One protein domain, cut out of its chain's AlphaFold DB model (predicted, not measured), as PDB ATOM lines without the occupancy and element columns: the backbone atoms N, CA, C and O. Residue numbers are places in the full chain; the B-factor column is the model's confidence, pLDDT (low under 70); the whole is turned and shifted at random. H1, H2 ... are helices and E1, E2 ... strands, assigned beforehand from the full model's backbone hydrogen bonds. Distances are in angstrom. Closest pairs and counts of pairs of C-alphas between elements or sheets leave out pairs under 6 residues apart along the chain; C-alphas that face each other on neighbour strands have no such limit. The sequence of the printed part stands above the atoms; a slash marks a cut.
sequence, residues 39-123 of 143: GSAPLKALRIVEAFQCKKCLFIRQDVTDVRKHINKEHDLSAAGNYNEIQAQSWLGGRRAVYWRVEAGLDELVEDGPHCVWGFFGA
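Overview. This is residues 39 to 123 of the 143 residues of an uncharacterized protein of Lachnellula cervina (UniProt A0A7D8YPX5). With little regular structure, a small twisted sheet has helix H1 over one face at one end of the domain, and short helix H2 with a tail lies at the other. The 85 printed residues hold E1, H1, E2, E3, H2 in that order; the sheet runs E1 E2 E3, antiparallel; the class is mixed, with 33 residues in named elements. It is compact, radius of gyration of the C-alphas 13.7 A, spanning 41 by 26 by 17 A.

Arrangement. Inner strand E2, residues 83 to 90, bends by 70 degrees at residue 87. It is antiparallel to E1, residues 49 to 54 (N 51 and O 86, 2.8 A). With E3, residues 99 to 101, it forms a hairpin (N 89 and O 100, 3.0 A). H1, residues 64 to 74, is on the sheet over E1, height 7.5 A; their closest C-alphas, Phe 52 and Val 64, are 6.2 A apart. H2, residues 106 to 110, is apart from E1, E2 and H1. In H1 every O i to N i+4 pair is within hydrogen-bond range; in H2, 0 of 1, and 0 of 2 O i to N i+3 pairs.

Along the chain. E1 begins at C-alpha 49 (-22.415, 22.337, -5.131) and H2 ends at C-alpha 110 (-19.529, 9.416, -2.942). First to last C-alpha, E2 measures 18.6 A, E1 15.9 A and H1 15.3 A.

Size, cuts and confidence. The farthest C-alphas, Asp 76 and Val 117, are 41.2 A apart. The printed part has no cut and no long link. Residues 95 and 104 to 123 are under pLDDT 70.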
ATOM      1  N   GLY A  39     -15.393  26.813   5.640       82.25
ATOM      2  CA  GLY A  39     -14.678  25.628   6.131       82.25
ATOM      3  C   GLY A  39     -15.486  24.792   7.128       82.25
ATOM      4  O   GLY A  39     -14.983  23.815   7.673       82.25
ATOM      5  N   SER A  40     -16.751  25.147   7.377       83.19
ATOM      6  CA  SER A  40     -17.630  24.310   8.192       83.19
ATOM      7  C   SER A  40     -17.820  22.922   7.572       83.19
ATOM      8  O   SER A  40     -17.901  22.784   6.348       83.19
ATOM      9  N   ALA A  41     -17.959  21.909   8.431       84.19
ATOM     10  CA  ALA A  41     -18.290  20.558   8.000       84.19
ATOM     11  C   ALA A  41     -19.589  20.555   7.164       84.19
ATOM     12  O   ALA A  41     -20.558  21.239   7.556       84.19
ATOM     13  N   PRO A  42     -19.634  19.799   6.049       84.00
ATOM     14  CA  PRO A  42     -20.829  19.683   5.227       84.00
ATOM     15  C   PRO A  42     -22.037  19.195   6.035       84.00
ATOM     16  O   PRO A  42     -21.961  18.242   6.812       84.00
ATOM     17  N   LEU A  43     -23.188  19.838   5.846       81.00
ATOM     18  CA  LEU A  43     -24.453  19.339   6.383       81.00
ATOM     19  C   LEU A  43     -24.986  18.250   5.458       81.00
ATOM     20  O   LEU A  43     -25.318  18.547   4.315       81.00
ATOM     21  N   LYS A  44     -25.133  17.021   5.968       77.12
ATOM     22  CA  LYS A  44     -25.609  15.856   5.193       77.12
ATOM     23  C   LYS A  44     -26.958  16.080   4.502       77.12
ATOM     24  O   LYS A  44     -27.206  15.544   3.434       77.12
ATOM     25  N   ALA A  45     -27.831  16.880   5.115       73.38
ATOM     26  CA  ALA A  45     -29.154  17.191   4.576       73.38
ATOM     27  C   ALA A  45     -29.132  18.211   3.420       73.38
ATOM     28  O   ALA A  45     -30.163  18.435   2.790       73.38
ATOM     29  N   LEU A  46     -27.993  18.863   3.164       74.19
ATOM     30  CA  LEU A  46     -27.851  19.873   2.122       74.19
ATOM     31  C   LEU A  46     -26.945  19.367   1.007       74.19
ATOM     32  O   LEU A  46     -25.890  18.780   1.238       74.19
ATOM     33  N   ARG A  47     -27.325  19.685  -0.228       76.19
ATOM     34  CA  ARG A  47     -26.498  19.391  -1.393       76.19
ATOM     35  C   ARG A  47     -25.226  20.237  -1.373       76.19
ATOM     36  O   ARG A  47     -25.293  21.456  -1.210       76.19
ATOM     37  N   ILE A  48     -24.090  19.589  -1.611       82.38
ATOM     38  CA  ILE A  48     -22.833  20.260  -1.945       82.38
ATOM     39  C   ILE A  48     -22.862  20.615  -3.432       82.38
ATOM     40  O   ILE A  48     -23.222  19.789  -4.276       82.38
ATOM     41  N   VAL A  49     -22.520  21.858  -3.753       82.12
ATOM     42  CA  VAL A  49     -22.415  22.337  -5.131       82.12
ATOM     43  C   VAL A  49     -21.016  22.857  -5.414       82.12
ATOM     44  O   VAL A  49     -20.367  23.440  -4.546       82.12
ATOM     45  N   GLU A  50     -20.585  22.693  -6.659       83.12
ATOM     46  CA  GLU A  50     -19.406  23.374  -7.185       83.12
ATOM     47  C   GLU A  50     -19.732  24.854  -7.397       83.12
ATOM     48  O   GLU A  50     -20.769  25.201  -7.971       83.12
ATOM     49  N   ALA A  51     -18.864  25.730  -6.906       89.75
ATOM     50  CA  ALA A  51     -19.054  27.171  -6.925       89.75
ATOM     51  C   ALA A  51     -17.725  27.910  -7.123       89.75
ATOM     52  O   ALA A  51     -16.636  27.342  -7.092       89.75
ATOM     53  N   PHE A  52     -17.824  29.219  -7.317       89.50
ATOM     54  CA  PHE A  52     -16.693  30.112  -7.498       89.50
ATOM     55  C   PHE A  52     -16.667  31.128  -6.354       89.50
ATOM     56  O   PHE A  52     -17.672  31.784  -6.073       89.50
ATOM     57  N   GLN A  53     -15.514  31.268  -5.702       91.69
ATOM     58  CA  GLN A  53     -15.268  32.243  -4.639       91.69
ATOM     59  C   GLN A  53     -14.320  33.333  -5.132       91.69
ATOM     60  O   GLN A  53     -13.276  33.042  -5.716       91.69
ATOM     61  N   CYS A  54     -14.651  34.593  -4.871       93.00
ATOM     62  CA  CYS A  54     -13.731  35.701  -5.107       93.00
ATOM     63  C   CYS A  54     -12.474  35.569  -4.225       93.00
ATOM     64  O   CYS A  54     -12.570  35.284  -3.037       93.00
ATOM     65  N   LYS A  55     -11.277  35.836  -4.763       93.44
ATOM     66  CA  LYS A  55     -10.039  35.828  -3.953       93.44
ATOM     67  C   LYS A  55      -9.892  37.038  -3.025       93.44
ATOM     68  O   LYS A  55      -9.031  37.031  -2.153       93.44
ATOM     69  N   LYS A  56     -10.667  38.101  -3.255       90.62
ATOM     70  CA  LYS A  56     -10.551  39.381  -2.538       90.62
ATOM     71  C   LYS A  56     -11.593  39.553  -1.439       90.62
ATOM     72  O   LYS A  56     -11.377  40.346  -0.529       90.62
ATOM     73  N   CYS A  57     -12.705  38.825  -1.505       90.81
ATOM     74  CA  CYS A  57     -13.774  38.912  -0.519       90.81
ATOM     75  C   CYS A  57     -14.545  37.588  -0.408       90.81
ATOM     76  O   CYS A  57     -14.306  36.640  -1.149       90.81
ATOM     77  N   LEU A  58     -15.523  37.533   0.497       89.31
ATOM     78  CA  LEU A  58     -16.310  36.325   0.778       89.31
ATOM     79  C   LEU A  58     -17.480  36.108  -0.203       89.31
ATOM     80  O   LEU A  58     -18.456  35.433   0.131       89.31
ATOM     81  N   PHE A  59     -17.427  36.716  -1.390       89.56
ATOM     82  CA  PHE A  59     -18.462  36.568  -2.407       89.56
ATOM     83  C   PHE A  59     -18.357  35.204  -3.094       89.56
ATOM     84  O   PHE A  59     -17.312  34.866  -3.656       89.56
ATOM     85  N   ILE A  60     -19.451  34.437  -3.064       89.56
ATOM     86  CA  ILE A  60     -19.542  33.086  -3.630       89.56
ATOM     87  C   ILE A  60     -20.789  32.976  -4.517       89.56
ATOM     88  O   ILE A  60     -21.899  33.352  -4.105       89.56
ATOM     89  N   ARG A  61     -20.622  32.434  -5.729       88.75
ATOM     90  CA  ARG A  61     -21.721  32.102  -6.654       88.75
ATOM     91  C   ARG A  61     -21.437  30.820  -7.420       88.75
ATOM     92  O   ARG A  61     -20.288  30.494  -7.690       88.75
ATOM     93  N   GLN A  62     -22.505  30.133  -7.810       86.06
ATOM     94  CA  GLN A  62     -22.426  28.944  -8.654       86.06
ATOM     95  C   GLN A  62     -22.101  29.285 -10.120       86.06
ATOM     96  O   GLN A  62     -21.374  28.544 -10.770       86.06
ATOM     97  N   ASP A  63     -22.589  30.418 -10.644       84.75
ATOM     98  CA  ASP A  63     -22.270  30.867 -12.006       84.75
ATOM     99  C   ASP A  63     -20.966  31.680 -12.023       84.75
ATOM    100  O   ASP A  63     -20.842  32.729 -11.380       84.75
ATOM    101  N   VAL A  64     -19.999  31.224 -12.822       87.06
ATOM    102  CA  VAL A  64     -18.727  31.921 -13.056       87.06
ATOM    103  C   VAL A  64     -18.938  33.340 -13.590       87.06
ATOM    104  O   VAL A  64     -18.173  34.250 -13.270       87.06
ATOM    105  N   THR A  65     -19.982  33.559 -14.387       89.50
ATOM    106  CA  THR A  65     -20.314  34.858 -14.979       89.50
ATOM    107  C   THR A  65     -20.623  35.884 -13.898       89.50
ATOM    108  O   THR A  65     -20.179  37.029 -13.996       89.50
ATOM    109  N   ASP A  66     -21.330  35.473 -12.845       87.38
ATOM    110  CA  ASP A  66     -21.691  36.352 -11.737       87.38
ATOM    111  C   ASP A  66     -20.470  36.722 -10.894       87.38
ATOM    112  O   ASP A  66     -20.303  37.889 -10.537       87.38
ATOM    113  N   VAL A  67     -19.564  35.770 -10.645       88.31
ATOM    114  CA  VAL A  67     -18.303  36.060  -9.939       88.31
ATOM    115  C   VAL A  67     -17.405  36.976 -10.759       88.31
ATOM    116  O   VAL A  67     -16.826  37.913 -10.212       88.31
ATOM    117  N   ARG A  68     -17.326  36.775 -12.077       90.75
ATOM    118  CA  ARG A  68     -16.549  37.657 -12.959       90.75
ATOM    119  C   ARG A  68     -17.094  39.081 -12.966       90.75
ATOM    120  O   ARG A  68     -16.319  40.023 -12.825       90.75
ATOM    121  N   LYS A  69     -18.416  39.241 -13.088       91.94
ATOM    122  CA  LYS A  69     -19.077  40.553 -13.002       91.94
ATOM    123  C   LYS A  69     -18.801  41.228 -11.664       91.94
ATOM    124  O   LYS A  69     -18.491  42.413 -11.649       91.94
ATOM    125  N   HIS A  70     -18.889  40.478 -10.568       92.31
ATOM    126  CA  HIS A  70     -18.575  40.982  -9.237       92.31
ATOM    127  C   HIS A  70     -17.121  41.465  -9.135       92.31
ATOM    128  O   HIS A  70     -16.905  42.594  -8.717       92.31
ATOM    129  N   ILE A  71     -16.140  40.670  -9.577       93.31
ATOM    130  CA  ILE A  71     -14.718  41.052  -9.515       93.31
ATOM    131  C   ILE A  71     -14.450  42.320 -10.328       93.31
ATOM    132  O   ILE A  71     -13.834  43.252  -9.819       93.31
ATOM    133  N   ASN A  72     -14.946  42.370 -11.566       91.56
ATOM    134  CA  ASN A  72     -14.741  43.532 -12.424       91.56
ATOM    135  C   ASN A  72     -15.394  44.793 -11.833       91.56
ATOM    136  O   ASN A  72     -14.856  45.880 -11.981       91.56
ATOM    137  N   LYS A  73     -16.554  44.659 -11.177       93.69
ATOM    138  CA  LYS A  73     -17.322  45.799 -10.663       93.69
ATOM    139  C   LYS A  73     -16.847  46.288  -9.292       93.69
ATOM    140  O   LYS A  73     -16.726  47.486  -9.088       93.69
ATOM    141  N   GLU A  74     -16.642  45.375  -8.350       94.19
ATOM    142  CA  GLU A  74     -16.389  45.701  -6.937       94.19
ATOM    143  C   GLU A  74     -14.895  45.774  -6.609       94.19
ATOM    144  O   GLU A  74     -14.508  46.320  -5.576       94.19
ATOM    145  N   HIS A  75     -14.042  45.197  -7.458       91.69
ATOM    146  CA  HIS A  75     -12.597  45.177  -7.238       91.69
ATOM    147  C   HIS A  75     -11.799  45.847  -8.358       91.69
ATOM    148  O   HIS A  75     -10.598  46.006  -8.182       91.69
ATOM    149  N   ASP A  76     -12.436  46.235  -9.470       89.56
ATOM    150  CA  ASP A  76     -11.788  46.846 -10.645       89.56
ATOM    151  C   ASP A  76     -10.574  46.038 -11.154       89.56
ATOM    152  O   ASP A  76      -9.549  46.558 -11.592       89.56
ATOM    153  N   LEU A  77     -10.671  44.709 -11.050       87.50
ATOM    154  CA  LEU A  77      -9.647  43.764 -11.491       87.50
ATOM    155  C   LEU A  77     -10.163  42.943 -12.664       87.50
ATOM    156  O   LEU A  77     -11.351  42.642 -12.755       87.50
ATOM    157  N   SER A  78      -9.248  42.469 -13.510       87.38
ATOM    158  CA  SER A  78      -9.584  41.421 -14.472       87.38
ATOM    159  C   SER A  78      -9.998  40.155 -13.730       87.38
ATOM    160  O   SER A  78      -9.249  39.630 -12.907       87.38
ATOM    161  N   ALA A  79     -11.172  39.614 -14.042       80.62
ATOM    162  CA  ALA A  79     -11.641  38.402 -13.388       80.62
ATOM    163  C   ALA A  79     -10.776  37.151 -13.654       80.62
ATOM    164  O   ALA A  79     -10.890  36.164 -12.922       80.62
ATOM    165  N   ALA A  80      -9.911  37.161 -14.675       84.56
ATOM    166  CA  ALA A  80      -9.014  36.046 -14.960       84.56
ATOM    167  C   ALA A  80      -8.059  35.798 -13.776       84.56
ATOM    168  O   ALA A  80      -7.310  36.681 -13.371       84.56
ATOM    169  N   GLY A  81      -8.106  34.595 -13.196       86.69
ATOM    170  CA  GLY A  81      -7.245  34.207 -12.073       86.69
ATOM    171  C   GLY A  81      -7.621  34.800 -10.708       86.69
ATOM    172  O   GLY A  81      -6.972  34.463  -9.717       86.69
ATOM    173  N   ASN A  82      -8.673  35.623 -10.619       90.88
ATOM    174  CA  ASN A  82      -9.094  36.307  -9.387       90.88
ATOM    175  C   ASN A  82     -10.259  35.623  -8.644       90.88
ATOM    176  O   ASN A  82     -10.845  36.194  -7.723       90.88
ATOM    177  N   TYR A  83     -10.559  34.373  -8.997       91.50
ATOM    178  CA  TYR A  83     -11.490  33.510  -8.274       91.50
ATOM    179  C   TYR A  83     -10.891  32.118  -8.050       91.50
ATOM    180  O   TYR A  83      -9.981  31.705  -8.771       91.50
ATOM    181  N   ASN A  84     -11.400  31.424  -7.036       90.88
ATOM    182  CA  ASN A  84     -11.130  30.021  -6.750       90.88
ATOM    183  C   ASN A  84     -12.366  29.190  -7.088       90.88
ATOM    184  O   ASN A  84     -13.487  29.614  -6.810       90.88
ATOM    185  N   GLU A  85     -12.152  28.010  -7.654       90.44
ATOM    186  CA  GLU A  85     -13.164  26.955  -7.709       90.44
ATOM    187  C   GLU A  85     -13.211  26.295  -6.328       90.44
ATOM    188  O   GLU A  85     -12.167  25.940  -5.774       90.44
ATOM    189  N   ILE A  86     -14.396  26.233  -5.730       88.25
ATOM    190  CA  ILE A  86     -14.612  25.728  -4.375       88.25
ATOM    191  C   ILE A  86     -15.872  24.873  -4.317       88.25
ATOM    192  O   ILE A  86     -16.782  25.012  -5.133       88.25
ATOM    193  N   GLN A  87     -15.971  24.085  -3.257       87.12
ATOM    194  CA  GLN A  87     -17.214  23.440  -2.872       87.12
ATOM    195  C   GLN A  87     -17.955  24.301  -1.862       87.12
ATOM    196  O   GLN A  87     -17.359  24.885  -0.950       87.12
ATOM    197  N   ALA A  88     -19.266  24.400  -2.040       88.06
ATOM    198  CA  ALA A  88     -20.107  25.236  -1.208       88.06
ATOM    199  C   ALA A  88     -21.455  24.582  -0.908       88.06
ATOM    200  O   ALA A  88     -21.974  23.771  -1.676       88.06
ATOM    201  N   GLN A  89     -22.047  24.990   0.208       87.38
ATOM    202  CA  GLN A  89     -23.441  24.710   0.537       87.38
ATOM    203  C   GLN A  89     -24.197  26.022   0.717       87.38
ATOM    204  O   GLN A  89     -23.605  27.081   0.921       87.38
ATOM    205  N   SER A  90     -25.519  25.951   0.608       86.62
ATOM    206  CA  SER A  90     -26.415  27.082   0.837       86.62
ATOM    207  C   SER A  90     -27.691  26.599   1.506       86.62
ATOM    208  O   SER A  90     -28.134  25.477   1.263       86.62
ATOM    209  N   TRP A  91     -28.296  27.457   2.327       81.25
ATOM    210  CA  TRP A  91     -29.611  27.183   2.907       81.25
ATOM    211  C   TRP A  91     -30.720  27.227   1.855       81.25
ATOM    212  O   TRP A  91     -31.689  26.480   1.930       81.25
ATOM    213  N   LEU A  92     -30.573  28.131   0.885       78.88
ATOM    214  CA  LEU A  92     -31.573  28.457  -0.122       78.88
ATOM    215  C   LEU A  92     -30.972  28.326  -1.522       78.88
ATOM    216  O   LEU A  92     -29.810  28.661  -1.727       78.88
ATOM    217  N   GLY A  93     -31.788  27.918  -2.491       73.19
ATOM    218  CA  GLY A  93     -31.420  27.904  -3.906       73.19
ATOM    219  C   GLY A  93     -31.711  29.220  -4.645       73.19
ATOM    220  O   GLY A  93     -32.401  30.120  -4.155       73.19
ATOM    221  N   GLY A  94     -31.218  29.314  -5.882       71.00
ATOM    222  CA  GLY A  94     -31.551  30.387  -6.824       71.00
ATOM    223  C   GLY A  94     -31.013  31.768  -6.435       71.00
ATOM    224  O   GLY A  94     -29.941  31.907  -5.857       71.00
ATOM    225  N   ARG A  95     -31.762  32.833  -6.757       68.62
ATOM    226  CA  ARG A  95     -31.308  34.233  -6.583       68.62
ATOM    227  C   ARG A  95     -31.092  34.658  -5.126       68.62
ATOM    228  O   ARG A  95     -30.445  35.671  -4.889       68.62
ATOM    229  N   ARG A  96     -31.664  33.919  -4.170       72.44
ATOM    230  CA  ARG A  96     -31.532  34.170  -2.726       72.44
ATOM    231  C   ARG A  96     -30.474  33.280  -2.073       72.44
ATOM    232  O   ARG A  96     -30.364  33.280  -0.852       72.44
ATOM    233  N   ALA A  97     -29.721  32.514  -2.861       80.25
ATOM    234  CA  ALA A  97     -28.713  31.620  -2.329       80.25
ATOM    235  C   ALA A  97     -27.593  32.401  -1.632       80.25
ATOM    236  O   ALA A  97     -26.936  33.274  -2.215       80.25
ATOM    237  N   VAL A  98     -27.373  32.046  -0.371       83.69
ATOM    238  CA  VAL A  98     -26.245  32.504   0.433       83.69
ATOM    239  C   VAL A  98     -25.359  31.293   0.668       83.69
ATOM    240  O   VAL A  98     -25.722  30.381   1.409       83.69
ATOM    241  N   TYR A  99     -24.229  31.273  -0.031       88.00
ATOM    242  CA  TYR A  99     -23.283  30.168  -0.001       88.00
ATOM    243  C   TYR A  99     -22.226  30.366   1.085       88.00
ATOM    244  O   TYR A  99     -21.827  31.501   1.355       88.00
ATOM    245  N   TRP A 100     -21.740  29.264   1.643       90.12
ATOM    246  CA  TRP A 100     -20.511  29.192   2.435       90.12
ATOM    247  C   TRP A 100     -19.637  28.059   1.908       90.12
ATOM    248  O   TRP A 100     -20.149  27.057   1.393       90.12
ATOM    249  N   ARG A 101     -18.320  28.218   2.030       90.12
ATOM    250  CA  ARG A 101     -17.364  27.187   1.617       90.12
ATOM    251  C   ARG A 101     -17.439  25.988   2.559       90.12
ATOM    252  O   ARG A 101     -17.510  26.160   3.777       90.12
ATOM    253  N   VAL A 102     -17.357  24.789   1.995       87.56
ATOM    254  CA  VAL A 102     -17.200  23.537   2.744       87.56
ATOM    255  C   VAL A 102     -15.907  22.841   2.328       87.56
ATOM    256  O   VAL A 102     -15.441  23.006   1.201       87.56
ATOM    257  N   GLU A 103     -15.318  22.087   3.249       75.81
ATOM    258  CA  GLU A 103     -14.189  21.197   2.976       75.81
ATOM    259  C   GLU A 103     -14.717  19.765   3.030       75.81
ATOM    260  O   GLU A 103     -14.758  19.159   4.095       75.81
ATOM    261  N   ALA A 104     -15.209  19.258   1.899       61.16
ATOM    262  CA  ALA A 104     -15.512  17.838   1.785       61.16
ATOM    263  C   ALA A 104     -14.219  17.107   1.412       61.16
ATOM    264  O   ALA A 104     -13.499  17.524   0.499       61.16
ATOM    265  N   GLY A 105     -13.901  16.027   2.124       55.50
ATOM    266  CA  GLY A 105     -12.864  15.104   1.664       55.50
ATOM    267  C   GLY A 105     -13.268  14.512   0.311       55.50
ATOM    268  O   GLY A 105     -14.456  14.337   0.049       55.50
ATOM    269  N   LEU A 106     -12.298  14.171  -0.548       47.22
ATOM    270  CA  LEU A 106     -12.566  13.516  -1.842       47.22
ATOM    271  C   LEU A 106     -13.444  12.251  -1.695       47.22
ATOM    272  O   LEU A 106     -14.197  11.929  -2.609       47.22
ATOM    273  N   ASP A 107     -13.397  11.595  -0.530       46.59
ATOM    274  CA  ASP A 107     -14.186  10.403  -0.192       46.59
ATOM    275  C   ASP A 107     -15.638  10.700   0.238       46.59
ATOM    276  O   ASP A 107     -16.501   9.832   0.136       46.59
ATOM    277  N   GLU A 108     -15.956  11.928   0.664       46.69
ATOM    278  CA  GLU A 108     -17.329  12.338   1.023       46.69
ATOM    279  C   GLU A 108     -18.157  12.765  -0.202       46.69
ATOM    280  O   GLU A 108     -19.348  13.047  -0.091       46.69
ATOM    281  N   LEU A 109     -17.542  12.770  -1.390       47.16
ATOM    282  CA  LEU A 109     -18.199  13.038  -2.675       47.16
ATOM    283  C   LEU A 109     -18.990  11.834  -3.213       47.16
ATOM    284  O   LEU A 109     -19.595  11.931  -4.283       47.16
ATOM    285  N   VAL A 110     -18.949  10.697  -2.508       45.75
ATOM    286  CA  VAL A 110     -19.529   9.416  -2.942       45.75
ATOM    287  C   VAL A 110     -20.978   9.240  -2.491       45.75
ATOM    288  O   VAL A 110     -21.731   8.513  -3.136       45.75
ATOM    289  N   GLU A 111     -21.416   9.940  -1.450       41.16
ATOM    290  CA  GLU A 111     -22.827   9.939  -1.090       41.16
ATOM    291  C   GLU A 111     -23.476  11.191  -1.667       41.16
ATOM    292  O   GLU A 111     -23.279  12.304  -1.177       41.16
ATOM    293  N   ASP A 112     -24.275  10.997  -2.723       49.78
ATOM    294  CA  ASP A 112     -25.431  11.853  -2.972       49.78
ATOM    295  C   ASP A 112     -26.120  12.030  -1.611       49.78
ATOM    296  O   ASP A 112     -26.802  11.127  -1.119       49.78
ATOM    297  N   GLY A 113     -25.897  13.181  -0.961       39.09
ATOM    298  CA  GLY A 113     -26.733  13.600   0.159       39.09
ATOM    299  C   GLY A 113     -28.172  13.392  -0.301       39.09
ATOM    300  O   GLY A 113     -28.452  13.710  -1.463       39.09
ATOM    301  N   PRO A 114     -29.031  12.772   0.531       36.91
ATOM    302  CA  PRO A 114     -30.229  12.069   0.089       36.91
ATOM    303  C   PRO A 114     -30.893  12.860  -1.017       36.91
ATOM    304  O   PRO A 114     -31.222  14.027  -0.780       36.91
ATOM    305  N   HIS A 115     -31.016  12.262  -2.212       40.38
ATOM    306  CA  HIS A 115     -31.712  12.882  -3.327       40.38
ATOM    307  C   HIS A 115     -33.048  13.376  -2.798       40.38
ATOM    308  O   HIS A 115     -34.025  12.637  -2.666       40.38
ATOM    309  N   CYS A 116     -33.111  14.664  -2.506       36.38
ATOM    310  CA  CYS A 116     -34.366  15.335  -2.500       36.38
ATOM    311  C   CYS A 116     -34.800  15.271  -3.964       36.38
ATOM    312  O   CYS A 116     -34.454  16.140  -4.758       36.38
ATOM    313  N   VAL A 117     -35.660  14.295  -4.288       39.28
ATOM    314  CA  VAL A 117     -36.723  14.501  -5.293       39.28
ATOM    315  C   VAL A 117     -37.395  15.862  -5.023       39.28
ATOM    316  O   VAL A 117     -37.851  16.557  -5.920       39.28
ATOM    317  N   TRP A 118     -37.338  16.269  -3.754       38.06
ATOM    318  CA  TRP A 118     -37.854  17.450  -3.120       38.06
ATOM    319  C   TRP A 118     -36.903  18.669  -3.143       38.06
ATOM    320  O   TRP A 118     -36.589  19.269  -2.112       38.06
ATOM    321  N   GLY A 119     -36.427  19.071  -4.322       33.84
ATOM    322  CA  GLY A 119     -35.567  20.244  -4.470       33.84
ATOM    323  C   GLY A 119     -36.247  21.570  -4.085       33.84
ATOM    324  O   GLY A 119     -37.081  22.094  -4.818       33.84
ATOM    325  N   PHE A 120     -35.738  22.225  -3.034       36.66
ATOM    326  CA  PHE A 120     -35.580  23.696  -3.041       36.66
ATOM    327  C   PHE A 120     -34.598  24.147  -4.156       36.66
ATOM    328  O   PHE A 120     -34.482  25.330  -4.471       36.66
ATOM    329  N   PHE A 121     -33.913  23.167  -4.758       43.62
ATOM    330  CA  PHE A 121     -32.947  23.219  -5.848       43.62
ATOM    331  C   PHE A 121     -33.556  22.690  -7.158       43.62
ATOM    332  O   PHE A 121     -33.038  21.749  -7.753       43.62
ATOM    333  N   GLY A 122     -34.689  23.246  -7.594       36.19
ATOM    334  CA  GLY A 122     -35.159  22.999  -8.960       36.19
ATOM    335  C   GLY A 122     -34.104  23.453  -9.974       36.19
ATOM    336  O   GLY A 122     -33.391  24.420  -9.703       36.19
ATOM    337  N   ALA A 123     -34.016  22.765 -11.117       37.38
ATOM    338  CA  ALA A 123     -33.176  23.145 -12.255       37.38
ATOM    339  C   ALA A 123     -33.495  24.590 -12.679       37.38
ATOM    340  O   ALA A 123     -34.466  24.871 -13.385       37.38
TER     341      ALA A 123